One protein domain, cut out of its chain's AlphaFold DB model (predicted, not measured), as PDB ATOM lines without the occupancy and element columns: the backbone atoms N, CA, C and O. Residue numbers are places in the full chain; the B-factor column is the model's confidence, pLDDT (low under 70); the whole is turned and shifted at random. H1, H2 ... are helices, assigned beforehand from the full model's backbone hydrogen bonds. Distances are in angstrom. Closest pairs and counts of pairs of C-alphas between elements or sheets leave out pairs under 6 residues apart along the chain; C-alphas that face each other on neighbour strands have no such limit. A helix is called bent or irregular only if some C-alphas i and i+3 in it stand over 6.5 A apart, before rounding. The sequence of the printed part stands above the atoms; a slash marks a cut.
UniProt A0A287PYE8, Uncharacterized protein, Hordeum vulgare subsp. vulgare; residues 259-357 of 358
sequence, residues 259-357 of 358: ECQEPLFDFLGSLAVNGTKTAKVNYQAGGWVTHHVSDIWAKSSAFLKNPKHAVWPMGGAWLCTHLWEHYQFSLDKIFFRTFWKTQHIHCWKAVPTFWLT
ATOM      1  N   GLU A 259      45.278 138.156 123.827       96.00
ATOM      2  CA  GLU A 259      43.937 138.571 123.420       96.00
ATOM      3  C   GLU A 259      43.851 138.810 121.904       96.00
ATOM      4  O   GLU A 259      42.790 138.657 121.304       96.00
ATOM      5  N   CYS A 260      44.978 139.108 121.250       98.31
ATOM      6  CA  CYS A 260      45.042 139.219 119.796       98.31
ATOM      7  C   CYS A 260      44.884 137.864 119.086       98.31
ATOM      8  O   CYS A 260      44.698 137.861 117.878       98.31
ATOM      9  N   GLN A 261      44.935 136.718 119.780       97.12
ATOM     10  CA  GLN A 261      44.672 135.406 119.167       97.12
ATOM     11  C   GLN A 261      43.181 135.072 119.044       97.12
ATOM     12  O   GLN A 261      42.836 134.121 118.347       97.12
ATOM     13  N   GLU A 262      42.288 135.827 119.687       95.81
ATOM     14  CA  GLU A 262      40.851 135.528 119.681       95.81
ATOM     15  C   GLU A 262      40.260 135.419 118.259       95.81
ATOM     16  O   GLU A 262      39.634 134.393 117.970       95.81
ATOM     17  N   PRO A 263      40.565 136.332 117.309       97.62
ATOM     18  CA  PRO A 263      40.131 136.178 115.917       97.62
ATOM     19  C   PRO A 263      40.580 134.874 115.248       97.62
ATOM     20  O   PRO A 263      39.864 134.326 114.409       97.62
ATOM     21  N   LEU A 264      41.765 134.358 115.603       97.50
ATOM     22  CA  LEU A 264      42.264 133.090 115.070       97.50
ATOM     23  C   LEU A 264      41.413 131.915 115.552       97.50
ATOM     24  O   LEU A 264      41.142 130.997 114.777       97.50
ATOM     25  N   PHE A 265      40.979 131.944 116.810       94.81
ATOM     26  CA  PHE A 265      40.163 130.885 117.396       94.81
ATOM     27  C   PHE A 265      38.743 130.877 116.825       94.81
ATOM     28  O   PHE A 265      38.258 129.808 116.450       94.81
ATOM     29  N   ASP A 266      38.130 132.047 116.645       94.19
ATOM     30  CA  ASP A 266      36.825 132.170 115.983       94.19
ATOM     31  C   ASP A 266      36.877 131.698 114.520       94.19
ATOM     32  O   ASP A 266      35.989 130.982 114.030       94.19
ATOM     33  N   PHE A 267      37.959 132.037 113.812       96.88
ATOM     34  CA  PHE A 267      38.173 131.571 112.447       96.88
ATOM     35  C   PHE A 267      38.378 130.054 112.389       96.88
ATOM     36  O   PHE A 267      37.804 129.386 111.529       96.88
ATOM     37  N   LEU A 268      39.127 129.482 113.334       94.81
ATOM     38  CA  LEU A 268      39.326 128.038 113.451       94.81
ATOM     39  C   LEU A 268      38.011 127.291 113.718       94.81
ATOM     40  O   LEU A 268      37.774 126.243 113.114       94.81
ATOM     41  N   GLY A 269      37.137 127.842 114.566       92.56
ATOM     42  CA  GLY A 269      35.786 127.319 114.778       92.56
ATOM     43  C   GLY A 269      34.985 127.273 113.473       92.56
ATOM     44  O   GLY A 269      34.429 126.232 113.115       92.56
ATOM     45  N   SER A 270      35.015 128.362 112.703       95.56
ATOM     46  CA  SER A 270      34.354 128.444 111.389       95.56
ATOM     47  C   SER A 270      34.927 127.444 110.370       95.56
ATOM     48  O   SER A 270      34.186 126.784 109.633       95.56
ATOM     49  N   LEU A 271      36.255 127.279 110.353       96.31
ATOM     50  CA  LEU A 271      36.948 126.295 109.518       96.31
ATOM     51  C   LEU A 271      36.561 124.860 109.877       96.31
ATOM     52  O   LEU A 271      36.419 124.040 108.974       96.31
ATOM     53  N   ALA A 272      36.377 124.538 111.157       93.88
ATOM     54  CA  ALA A 272      35.994 123.194 111.578       93.88
ATOM     55  C   ALA A 272      34.579 122.816 111.116       93.88
ATOM     56  O   ALA A 272      34.349 121.685 110.668       93.88
ATOM     57  N   VAL A 273      33.646 123.777 111.139       94.38
ATOM     58  CA  VAL A 273      32.288 123.600 110.599       94.38
ATOM     59  C   VAL A 273      32.347 123.263 109.106       94.38
ATOM     60  O   VAL A 273      31.863 122.207 108.687       94.38
ATOM     61  N   ASN A 274      33.000 124.102 108.299       95.88
ATOM     62  CA  ASN A 274      33.107 123.878 106.852       95.88
ATOM     63  C   ASN A 274      33.952 122.638 106.510       95.88
ATOM     64  O   ASN A 274      33.586 121.830 105.649       95.88
ATOM     65  N   GLY A 275      35.058 122.444 107.225       96.25
ATOM     66  CA  GLY A 275      36.017 121.364 107.023       96.25
ATOM     67  C   GLY A 275      35.442 119.979 107.286       96.25
ATOM     68  O   GLY A 275      35.920 119.012 106.694       96.25
ATOM     69  N   THR A 276      34.380 119.866 108.092       95.25
ATOM     70  CA  THR A 276      33.653 118.600 108.284       95.25
ATOM     71  C   THR A 276      33.043 118.107 106.970       95.25
ATOM     72  O   THR A 276      33.105 116.922 106.635       95.25
ATOM     73  N   LYS A 277      32.501 119.028 106.162       95.69
ATOM     74  CA  LYS A 277      31.977 118.696 104.831       95.69
ATOM     75  C   LYS A 277      33.103 118.284 103.886       95.69
ATOM     76  O   LYS A 277      32.936 117.317 103.147       95.69
ATOM     77  N   THR A 278      34.242 118.977 103.917       95.94
ATOM     78  CA  THR A 278      35.415 118.619 103.101       95.94
ATOM     79  C   THR A 278      35.956 117.236 103.460       95.94
ATOM     80  O   THR A 278      36.188 116.443 102.556       95.94
ATOM     81  N   ALA A 279      36.088 116.908 104.748       95.69
ATOM     82  CA  ALA A 279      36.535 115.588 105.200       95.69
ATOM     83  C   ALA A 279      35.640 114.471 104.641       95.69
ATOM     84  O   ALA A 279      36.119 113.542 103.991       95.69
ATOM     85  N   LYS A 280      34.320 114.629 104.788       95.88
ATOM     86  CA  LYS A 280      33.342 113.649 104.310       95.88
ATOM     87  C   LYS A 280      33.327 113.506 102.786       95.88
ATOM     88  O   LYS A 280      33.295 112.390 102.281       95.88
ATOM     89  N   VAL A 281      33.299 114.617 102.049       96.56
ATOM     90  CA  VAL A 281      33.126 114.597 100.585       96.56
ATOM     91  C   VAL A 281      34.410 114.197  99.867       96.56
ATOM     92  O   VAL A 281      34.362 113.389  98.945       96.56
ATOM     93  N   ASN A 282      35.551 114.761 100.268       95.06
ATOM     94  CA  ASN A 282      36.809 114.580  99.547       95.06
ATOM     95  C   ASN A 282      37.577 113.335  99.998       95.06
ATOM     96  O   ASN A 282      38.312 112.772  99.192       95.06
ATOM     97  N   TYR A 283      37.412 112.920 101.255       94.94
ATOM     98  CA  TYR A 283      38.216 111.854 101.857       94.94
ATOM     99  C   TYR A 283      37.391 110.706 102.436       94.94
ATOM    100  O   TYR A 283      37.971 109.719 102.863       94.94
ATOM    101  N   GLN A 284      36.056 110.817 102.469       96.06
ATOM    102  CA  GLN A 284      35.177 109.843 103.137       96.06
ATOM    103  C   GLN A 284      35.545 109.619 104.617       96.06
ATOM    104  O   GLN A 284      35.218 108.589 105.199       96.06
ATOM    105  N   ALA A 285      36.185 110.618 105.230       93.12
ATOM    106  CA  ALA A 285      36.702 110.564 106.587       93.12
ATOM    107  C   ALA A 285      35.780 111.297 107.570       93.12
ATOM    108  O   ALA A 285      35.004 112.188 107.202       93.12
ATOM    109  N   GLY A 286      35.884 110.926 108.845       89.94
ATOM    110  CA  GLY A 286      35.302 111.679 109.949       89.94
ATOM    111  C   GLY A 286      36.114 112.935 110.280       89.94
ATOM    112  O   GLY A 286      37.161 113.206 109.700       89.94
ATOM    113  N   GLY A 287      35.640 113.708 111.254       91.38
ATOM    114  CA  GLY A 287      36.320 114.932 111.677       91.38
ATOM    115  C   GLY A 287      36.260 116.050 110.646       91.38
ATOM    116  O   GLY A 287      35.253 116.186 109.959       91.38
ATOM    117  N   TRP A 288      37.298 116.884 110.585       94.50
ATOM    118  CA  TRP A 288      37.353 118.041 109.690       94.50
ATOM    119  C   TRP A 288      38.763 118.248 109.134       94.50
ATOM    120  O   TRP A 288      39.754 117.874 109.759       94.50
ATOM    121  N   VAL A 289      38.842 118.862 107.953       95.50
ATOM    122  CA  VAL A 289      40.104 119.152 107.264       95.50
ATOM    123  C   VAL A 289      40.026 120.493 106.546       95.50
ATOM    124  O   VAL A 289      39.007 120.823 105.942       95.50
ATOM    125  N   THR A 290      41.136 121.230 106.570       96.19
ATOM    126  CA  THR A 290      41.330 122.469 105.814       96.19
ATOM    127  C   THR A 290      42.710 122.455 105.162       96.19
ATOM    128  O   THR A 290      43.685 121.998 105.764       96.19
ATOM    129  N   HIS A 291      42.784 122.956 103.928       96.25
ATOM    130  CA  HIS A 291      43.996 122.954 103.107       96.25
ATOM    131  C   HIS A 291      44.857 124.221 103.288       96.25
ATOM    132  O   HIS A 291      44.646 125.005 104.205       96.25
ATOM    133  N   HIS A 292      45.838 124.430 102.404       95.38
ATOM    134  CA  HIS A 292      46.826 125.513 102.497       95.38
ATOM    135  C   HIS A 292      46.299 126.955 102.361       95.38
ATOM    136  O   HIS A 292      47.041 127.872 102.689       95.38
ATOM    137  N   VAL A 293      45.077 127.193 101.869       95.12
ATOM    138  CA  VAL A 293      44.509 128.545 101.675       95.12
ATOM    139  C   VAL A 293      43.029 128.530 102.024       95.12
ATOM    140  O   VAL A 293      42.314 127.600 101.637       95.12
ATOM    141  N   SER A 294      42.583 129.579 102.708       96.25
ATOM    142  CA  SER A 294      41.179 129.852 103.008       96.25
ATOM    143  C   SER A 294      40.800 131.280 102.589       96.25
ATOM    144  O   SER A 294      41.513 131.909 101.815       96.25
ATOM    145  N   ASP A 295      39.662 131.781 103.052       95.25
ATOM    146  CA  ASP A 295      39.133 133.115 102.776       95.25
ATOM    147  C   ASP A 295      38.169 133.547 103.895       95.25
ATOM    148  O   ASP A 295      37.977 132.831 104.879       95.25
ATOM    149  N   ILE A 296      37.545 134.719 103.746       95.56
ATOM    150  CA  ILE A 296      36.554 135.243 104.701       95.56
ATOM    151  C   ILE A 296      35.326 134.323 104.867       95.56
ATOM    152  O   ILE A 296      34.614 134.414 105.861       95.56
ATOM    153  N   TRP A 297      35.093 133.398 103.929       95.94
ATOM    154  CA  TRP A 297      34.022 132.399 103.979       95.94
ATOM    155  C   TRP A 297      34.456 131.098 104.662       95.94
ATOM    156  O   TRP A 297      33.714 130.114 104.647       95.94
ATOM    157  N   ALA A 298      35.651 131.077 105.260       96.94
ATOM    158  CA  ALA A 298      36.248 129.909 105.897       96.94
ATOM    159  C   ALA A 298      36.303 128.697 104.947       96.94
ATOM    160  O   ALA A 298      36.006 127.561 105.337       96.94
ATOM    161  N   LYS A 299      36.650 128.919 103.670       95.88
ATOM    162  CA  LYS A 299      36.819 127.839 102.689       95.88
ATOM    163  C   LYS A 299      37.827 126.794 103.180       95.88
ATOM    164  O   LYS A 299      38.956 127.128 103.536       95.88
ATOM    165  N   SER A 300      37.439 125.520 103.133       96.25
ATOM    166  CA  SER A 300      38.232 124.390 103.645       96.25
ATOM    167  C   SER A 300      38.777 123.446 102.564       96.25
ATOM    168  O   SER A 300      39.764 122.737 102.783       96.25
ATOM    169  N   SER A 301      38.169 123.427 101.375       94.69
ATOM    170  CA  SER A 301      38.597 122.581 100.254       94.69
ATOM    171  C   SER A 301      39.919 123.047  99.636       94.69
ATOM    172  O   SER A 301      40.274 124.226  99.723       94.69
ATOM    173  N   ALA A 302      40.618 122.139  98.949       91.38
ATOM    174  CA  ALA A 302      41.804 122.475  98.164       91.38
ATOM    175  C   ALA A 302      41.516 123.619  97.174       91.38
ATOM    176  O   ALA A 302      40.392 123.805  96.693       91.38
ATOM    177  N   PHE A 303      42.526 124.434  96.894       83.38
ATOM    178  CA  PHE A 303      42.411 125.479  95.882       83.38
ATOM    179  C   PHE A 303      42.521 124.858  94.483       83.38
ATOM    180  O   PHE A 303      43.308 123.933  94.295       83.38
ATOM    181  N   LEU A 304      41.770 125.350  93.492       75.88
ATOM    182  CA  LEU A 304      41.841 124.850  92.110       75.88
ATOM    183  C   LEU A 304      43.095 125.401  91.404       75.88
ATOM    184  O   LEU A 304      43.024 126.243  90.514       75.88
ATOM    185  N   LYS A 305      44.269 124.986  91.876       75.62
ATOM    186  CA  LYS A 305      45.592 125.356  91.361       75.62
ATOM    187  C   LYS A 305      46.488 124.116  91.327       75.62
ATOM    188  O   LYS A 305      46.049 123.012  91.638       75.62
ATOM    189  N   ASN A 306      47.745 124.307  90.927       81.94
ATOM    190  CA  ASN A 306      48.744 123.247  90.834       81.94
ATOM    191  C   ASN A 306      48.735 122.345  92.094       81.94
ATOM    192  O   ASN A 306      48.943 122.857  93.204       81.94
ATOM    193  N   PRO A 307      48.533 121.019  91.944       85.50
ATOM    194  CA  PRO A 307      48.417 120.096  93.073       85.50
ATOM    195  C   PRO A 307      49.655 120.085  93.975       85.50
ATOM    196  O   PRO A 307      49.503 119.849  95.170       85.50
ATOM    197  N   LYS A 308      50.842 120.435  93.445       87.00
ATOM    198  CA  LYS A 308      52.102 120.570  94.200       87.00
ATOM    199  C   LYS A 308      51.971 121.473  95.432       87.00
ATOM    200  O   LYS A 308      52.684 121.278  96.409       87.00
ATOM    201  N   HIS A 309      51.089 122.466  95.369       83.69
ATOM    202  CA  HIS A 309      50.835 123.394  96.469       83.69
ATOM    203  C   HIS A 309      49.412 123.251  97.017       83.69
ATOM    204  O   HIS A 309      49.193 123.403  98.215       83.69
ATOM    205  N   ALA A 310      48.444 122.932  96.151       86.44
ATOM    206  CA  ALA A 310      47.034 122.924  96.513       86.44
ATOM    207  C   ALA A 310      46.620 121.770  97.435       86.44
ATOM    208  O   ALA A 310      45.793 121.973  98.332       86.44
ATOM    209  N   VAL A 311      47.176 120.574  97.220       89.81
ATOM    210  CA  VAL A 311      46.809 119.361  97.961       89.81
ATOM    211  C   VAL A 311      47.710 119.225  99.182       89.81
ATOM    212  O   VAL A 311      48.622 118.408  99.238       89.81
ATOM    213  N   TRP A 312      47.451 120.071 100.173       94.56
ATOM    214  CA  TRP A 312      48.134 120.032 101.461       94.56
ATOM    215  C   TRP A 312      47.082 120.126 102.580       94.56
ATOM    216  O   TRP A 312      46.681 121.230 102.944       94.56
ATOM    217  N   PRO A 313      46.563 118.988 103.080       95.38
ATOM    218  CA  PRO A 313      45.438 118.933 104.023       95.38
ATOM    219  C   PRO A 313      45.847 119.112 105.498       95.38
ATOM    220  O   PRO A 313      45.197 118.585 106.395       95.38
ATOM    221  N   MET A 314      46.932 119.841 105.774       95.75
ATOM    222  CA  MET A 314      47.480 119.994 107.133       95.75
ATOM    223  C   MET A 314      47.180 121.363 107.759       95.75
ATOM    224  O   MET A 314      47.586 121.612 108.892       95.75
ATOM    225  N   GLY A 315      46.469 122.255 107.059       96.12
ATOM    226  CA  GLY A 315      46.253 123.634 107.514       96.12
ATOM    227  C   GLY A 315      45.485 123.690 108.820       96.12
ATOM    228  O   GLY A 315      45.942 124.298 109.782       96.12
ATOM    229  N   GLY A 316      44.368 122.963 108.893       94.06
ATOM    230  CA  GLY A 316      43.595 122.852 110.131       94.06
ATOM    231  C   GLY A 316      44.393 122.241 111.288       94.06
ATOM    232  O   GLY A 316      44.321 122.731 112.414       94.06
ATOM    233  N   ALA A 317      45.200 121.214 111.004       93.56
ATOM    234  CA  ALA A 317      46.011 120.533 112.009       93.56
ATOM    235  C   ALA A 317      47.117 121.432 112.580       93.56
ATOM    236  O   ALA A 317      47.299 121.468 113.795       93.56
ATOM    237  N   TRP A 318      47.820 122.195 111.735       96.88
ATOM    238  CA  TRP A 318      48.837 123.135 112.203       96.88
ATOM    239  C   TRP A 318      48.201 124.313 112.944       96.88
ATOM    240  O   TRP A 318      48.647 124.647 114.031       96.88
ATOM    241  N   LEU A 319      47.104 124.896 112.450       96.12
ATOM    242  CA  LEU A 319      46.425 125.971 113.188       96.12
ATOM    243  C   LEU A 319      45.972 125.540 114.585       96.12
ATOM    244  O   LEU A 319      45.996 126.354 115.508       96.12
ATOM    245  N   CYS A 320      45.608 124.267 114.766       94.06
ATOM    246  CA  CYS A 320      45.286 123.764 116.093       94.06
ATOM    247  C   CYS A 320      46.449 123.943 117.069       94.06
ATOM    248  O   CYS A 320      46.159 124.236 118.216       94.06
ATOM    249  N   THR A 321      47.729 123.883 116.673       93.94
ATOM    250  CA  THR A 321      48.849 124.044 117.628       93.94
ATOM    251  C   THR A 321      48.759 125.343 118.427       93.94
ATOM    252  O   THR A 321      49.053 125.324 119.620       93.94
ATOM    253  N   HIS A 322      48.220 126.419 117.843       94.81
ATOM    254  CA  HIS A 322      48.000 127.690 118.537       94.81
ATOM    255  C   HIS A 322      47.021 127.588 119.719       94.81
ATOM    256  O   HIS A 322      47.201 128.291 120.710       94.81
ATOM    257  N   LEU A 323      46.016 126.702 119.674       90.62
ATOM    258  CA  LEU A 323      45.124 126.464 120.822       90.62
ATOM    259  C   LEU A 323      45.884 125.839 121.999       90.62
ATOM    260  O   LEU A 323      45.624 126.151 123.161       90.62
ATOM    261  N   TRP A 324      46.814 124.932 121.696       88.69
ATOM    262  CA  TRP A 324      47.631 124.277 122.710       88.69
ATOM    263  C   TRP A 324      48.683 125.216 123.267       88.69
ATOM    264  O   TRP A 324      48.841 125.280 124.481       88.69
ATOM    265  N   GLU A 325      49.347 125.978 122.402       93.44
ATOM    266  CA  GLU A 325      50.266 127.038 122.809       93.44
ATOM    267  C   GLU A 325      49.556 128.037 123.725       93.44
ATOM    268  O   GLU A 325      50.054 128.314 124.811       93.44
ATOM    269  N   HIS A 326      48.351 128.490 123.371       93.19
ATOM    270  CA  HIS A 326      47.585 129.402 124.218       93.19
ATOM    271  C   HIS A 326      47.354 128.826 125.618       93.19
ATOM    272  O   HIS A 326      47.628 129.496 126.611       93.19
ATOM    273  N   TYR A 327      46.928 127.562 125.715       89.62
ATOM    274  CA  TYR A 327      46.783 126.887 127.004       89.62
ATOM    275  C   TYR A 327      48.113 126.746 127.761       89.62
ATOM    276  O   TYR A 327      48.139 126.936 128.973       89.62
ATOM    277  N   GLN A 328      49.213 126.424 127.076       92.69
ATOM    278  CA  GLN A 328      50.535 126.300 127.701       92.69
ATOM    279  C   GLN A 328      51.030 127.635 128.273       92.69
ATOM    280  O   GLN A 328      51.632 127.644 129.342       92.69
ATOM    281  N   PHE A 329      50.750 128.751 127.595       93.69
ATOM    282  CA  PHE A 329      51.142 130.086 128.046       93.69
ATOM    283  C   PHE A 329      50.241 130.637 129.159       93.69
ATOM    284  O   PHE A 329      50.750 131.240 130.101       93.69
ATOM    285  N   SER A 330      48.918 130.456 129.071       90.38
ATOM    286  CA  SER A 330      47.972 131.058 130.025       90.38
ATOM    287  C   SER A 330      47.642 130.162 131.218       90.38
ATOM    288  O   SER A 330      47.224 130.653 132.267       90.38
ATOM    289  N   LEU A 331      47.776 128.839 131.057       88.69
ATOM    290  CA  LEU A 331      47.231 127.816 131.956       88.69
ATOM    291  C   LEU A 331      45.730 128.001 132.249       88.69
ATOM    292  O   LEU A 331      45.208 127.457 133.232       88.69
ATOM    293  N   ASP A 332      45.014 128.737 131.392       85.38
ATOM    294  CA  ASP A 332      43.603 129.038 131.574       85.38
ATOM    295  C   ASP A 332      42.756 127.794 131.281       85.38
ATOM    296  O   ASP A 332      42.417 127.438 130.148       85.38
ATOM    297  N   LYS A 333      42.387 127.111 132.367       78.12
ATOM    298  CA  LYS A 333      41.523 125.929 132.330       78.12
ATOM    299  C   LYS A 333      40.093 126.273 131.925       78.12
ATOM    300  O   LYS A 333      39.389 125.371 131.473       78.12
ATOM    301  N   ILE A 334      39.636 127.510 132.130       77.25
ATOM    302  CA  ILE A 334      38.311 127.957 131.703       77.25
ATOM    303  C   ILE A 334      38.331 128.146 130.197       77.25
ATOM    304  O   ILE A 334      37.526 127.488 129.552       77.25
ATOM    305  N   PHE A 335      39.271 128.906 129.628       74.75
ATOM    306  CA  PHE A 335      39.447 128.984 128.173       74.75
ATOM    307  C   PHE A 335      39.539 127.586 127.558       74.75
ATOM    308  O   PHE A 335      38.753 127.243 126.679       74.75
ATOM    309  N   PHE A 336      40.403 126.724 128.104       68.94
ATOM    310  CA  PHE A 336      40.572 125.365 127.596       68.94
ATOM    311  C   PHE A 336      39.263 124.563 127.628       68.94
ATOM    312  O   PHE A 336      38.928 123.894 126.657       68.94
ATOM    313  N   ARG A 337      38.483 124.646 128.717       65.81
ATOM    314  CA  ARG A 337      37.193 123.943 128.852       65.81
ATOM    315  C   ARG A 337      36.075 124.577 128.031       65.81
ATOM    316  O   ARG A 337      35.237 123.838 127.533       65.81
ATOM    317  N   THR A 338      36.022 125.899 127.934       64.06
ATOM    318  CA  THR A 338      34.995 126.678 127.230       64.06
ATOM    319  C   THR A 338      35.202 126.564 125.729       64.06
ATOM    320  O   THR A 338      34.261 126.223 125.025       64.06
ATOM    321  N   PHE A 339      36.431 126.675 125.228       59.59
ATOM    322  CA  PHE A 339      36.738 126.313 123.846       59.59
ATOM    323  C   PHE A 339      36.308 124.864 123.557       59.59
ATOM    324  O   PHE A 339      35.624 124.594 122.572       59.59
ATOM    325  N   TRP A 340      36.563 123.942 124.495       53.12
ATOM    326  CA  TRP A 340      36.059 122.568 124.398       53.12
ATOM    327  C   TRP A 340      34.526 122.449 124.419       53.12
ATOM    328  O   TRP A 340      33.993 121.543 123.787       53.12
ATOM    329  N   LYS A 341      33.807 123.287 125.176       47.88
ATOM    330  CA  LYS A 341      32.367 123.129 125.465       47.88
ATOM    331  C   LYS A 341      31.446 123.938 124.552       47.88
ATOM    332  O   LYS A 341      30.374 123.443 124.221       47.88
ATOM    333  N   THR A 342      31.822 125.158 124.180       47.16
ATOM    334  CA  THR A 342      30.933 126.148 123.538       47.16
ATOM    335  C   THR A 342      31.204 126.375 122.050       47.16
ATOM    336  O   THR A 342      30.312 126.875 121.377       47.16
ATOM    337  N   GLN A 343      32.348 125.942 121.502       47.69
ATOM    338  CA  GLN A 343      32.649 126.030 120.057       47.69
ATOM    339  C   GLN A 343      33.123 124.691 119.455       47.69
ATOM    340  O   GLN A 343      34.053 124.616 118.663       47.69
ATOM    341  N   HIS A 344      32.390 123.623 119.778       47.97
ATOM    342  CA  HIS A 344      32.579 122.249 119.300       47.97
ATOM    343  C   HIS A 344      33.742 121.487 119.957       47.97
ATOM    344  O   HIS A 344      34.915 121.648 119.629       47.97
ATOM    345  N   ILE A 345      33.355 120.469 120.734       42.75
ATOM    346  CA  ILE A 345      34.126 119.288 121.191       42.75
ATOM    347  C   ILE A 345      35.021 118.639 120.095       42.75
ATOM    348  O   ILE A 345      35.828 117.756 120.391       42.75
ATOM    349  N   HIS A 346      34.897 119.071 118.837       51.19
ATOM    350  CA  HIS A 346      35.438 118.465 117.631       51.19
ATOM    351  C   HIS A 346      36.659 119.175 117.025       51.19
ATOM    352  O   HIS A 346      37.349 118.532 116.247       51.19
ATOM    353  N   CYS A 347      37.016 120.419 117.375       53.66
ATOM    354  CA  CYS A 347      38.174 121.062 116.724       53.66
ATOM    355  C   CYS A 347      39.478 120.287 116.987       53.66
ATOM    356  O   CYS A 347      40.085 119.776 116.050       53.66
ATOM    357  N   TRP A 348      39.846 120.077 118.255       54.66
ATOM    358  CA  TRP A 348      41.076 119.350 118.597       54.66
ATOM    359  C   TRP A 348      40.941 117.828 118.517       54.66
ATOM    360  O   TRP A 348      41.857 117.158 118.061       54.66
ATOM    361  N   LYS A 349      39.822 117.243 118.973       55.28
ATOM    362  CA  LYS A 349      39.636 115.777 118.951       55.28
ATOM    363  C   LYS A 349      39.341 115.236 117.557       55.28
ATOM    364  O   LYS A 349      39.694 114.092 117.285       55.28
ATOM    365  N   ALA A 350      38.711 116.032 116.692       59.25
ATOM    366  CA  ALA A 350      38.311 115.563 115.374       59.25
ATOM    367  C   ALA A 350      39.347 115.828 114.274       59.25
ATOM    368  O   ALA A 350      39.244 115.203 113.224       59.25
ATOM    369  N   VAL A 351      40.399 116.619 114.531       64.19
ATOM    370  CA  VAL A 351      41.604 116.584 113.683       64.19
ATOM    371  C   VAL A 351      42.236 115.183 113.706       64.19
ATOM    372  O   VAL A 351      42.345 114.584 112.640       64.19
ATOM    373  N   PRO A 352      42.569 114.572 114.865       71.88
ATOM    374  CA  PRO A 352      42.972 113.169 114.913       71.88
ATOM    375  C   PRO A 352      41.934 112.227 114.306       71.88
ATOM    376  O   PRO A 352      42.321 111.278 113.643       71.88
ATOM    377  N   THR A 353      40.627 112.471 114.476       73.75
ATOM    378  CA  THR A 353      39.603 111.634 113.822       73.75
ATOM    379  C   THR A 353      39.744 111.632 112.303       73.75
ATOM    380  O   THR A 353      39.663 110.558 111.720       73.75
ATOM    381  N   PHE A 354      40.000 112.779 111.668       79.19
ATOM    382  CA  PHE A 354      40.280 112.829 110.231       79.19
ATOM    383  C   PHE A 354      41.464 111.925 109.862       79.19
ATOM    384  O   PHE A 354      41.318 111.048 109.018       79.19
ATOM    385  N   TRP A 355      42.585 112.051 110.578       75.56
ATOM    386  CA  TRP A 355      43.799 111.258 110.336       75.56
ATOM    387  C   TRP A 355      43.694 109.772 110.692       75.56
ATOM    388  O   TRP A 355      44.511 108.980 110.242       75.56
ATOM    389  N   LEU A 356      42.744 109.397 111.548       78.25
ATOM    390  CA  LEU A 356      42.545 108.017 111.995       78.25
ATOM    391  C   LEU A 356      41.464 107.278 111.193       78.25
ATOM    392  O   LEU A 356      41.313 106.073 111.379       78.25
ATOM    393  N   THR A 357      40.676 107.980 110.372       76.25
ATOM    394  CA  THR A 357      39.519 107.396 109.661       76.25
ATOM    395  C   THR A 357      39.568 107.518 108.142       76.25
ATOM    396  O   THR A 357      38.798 106.820 107.486       76.25
TER     397      THR A 357
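This is residues 259 to 357 of the 358 residues of an uncharacterized protein of Hordeum vulgare subsp. vulgare (UniProt A0A287PYE8). Three helices, H1, H3 and H5, make a small, somewhat splayed bundle: the long, kinked H1 and H3 run opposite ways, and the shorter H5 packs on both. H4 makes a corner with H3 toward one end of the longest axis, while the long loop of residues 284 to 306 leads to the little H2 at the other end. The printed part has 99 residues with five named helices, in the order H1 H2 H3 H4 H5, and no named strand; its class is all helix. It is compact, with a radius of gyration of the C-alphas of 13.5 A, and only just elongated, spanning 41 by 27 by 20 A.

H1, residues 259 to 283, begins at C-alpha 259 (43.937, 138.571, 123.420) and is 34.8 A long. It has a kink of 37 degrees near residue 274, and it is irregular, but only just: C-alphas 260 and 263 are 7.0 A apart. H2 is short, residues 307 to 310. H3, residues 315 to 330, begins at C-alpha 315 (46.253, 123.634, 107.514) and measures 23.8 A. H4, residues 333 to 342, measures 13.8 A. H5, residues 347 to 357, measures 15.4 A and ends at C-alpha 357 (39.519, 107.396, 109.661).

H1, H3 and H5 form an up and down bundle, each helix running against the one before it. H3 is the hub, touching three other helices. H1, with residues 265 to 272 alone, touches H3 at a shallow tilt of 33 degrees, only just short of steep, opposite ways; their closest C-alphas, of Leu 268 and Leu 319, are 7.4 A apart. H1 touches H5 the same way at a shallow tilt of 25 degrees, closest at the C-alphas of Ala 272 and Cys 347, 6.0 A. H3 touches H5 at a steep tilt of 40 degrees, opposite ways, closest at the C-alphas of Ala 317 and Val 351, 6.1 A. H3 and H4 touch only at the corner, and only just, with 3 pairs of C-alphas within 8 A; the closest are those of Tyr 327 and Phe 336, 6.4 A. H4 and H5 are near each other, and H2 touches no helix. In H4 every O i to N i+4 pair is within hydrogen-bond range; the counts are 18 of 21 in H1, 8 of 12 in H3 and 5 of 7 in H5, and H2 is too short for such a pair.

The two C-alphas farthest apart, of Asn 306 and Ile 334, are 42.4 A apart. Residues 328 to 334, of which 328 to 330 belong to H3, stand free. The link from H1 to H2 is long, with 23 residues; the other three are tight. The printed part has no cut. Its mean pLDDT is 85.5, with residues 336 to 351 under 70.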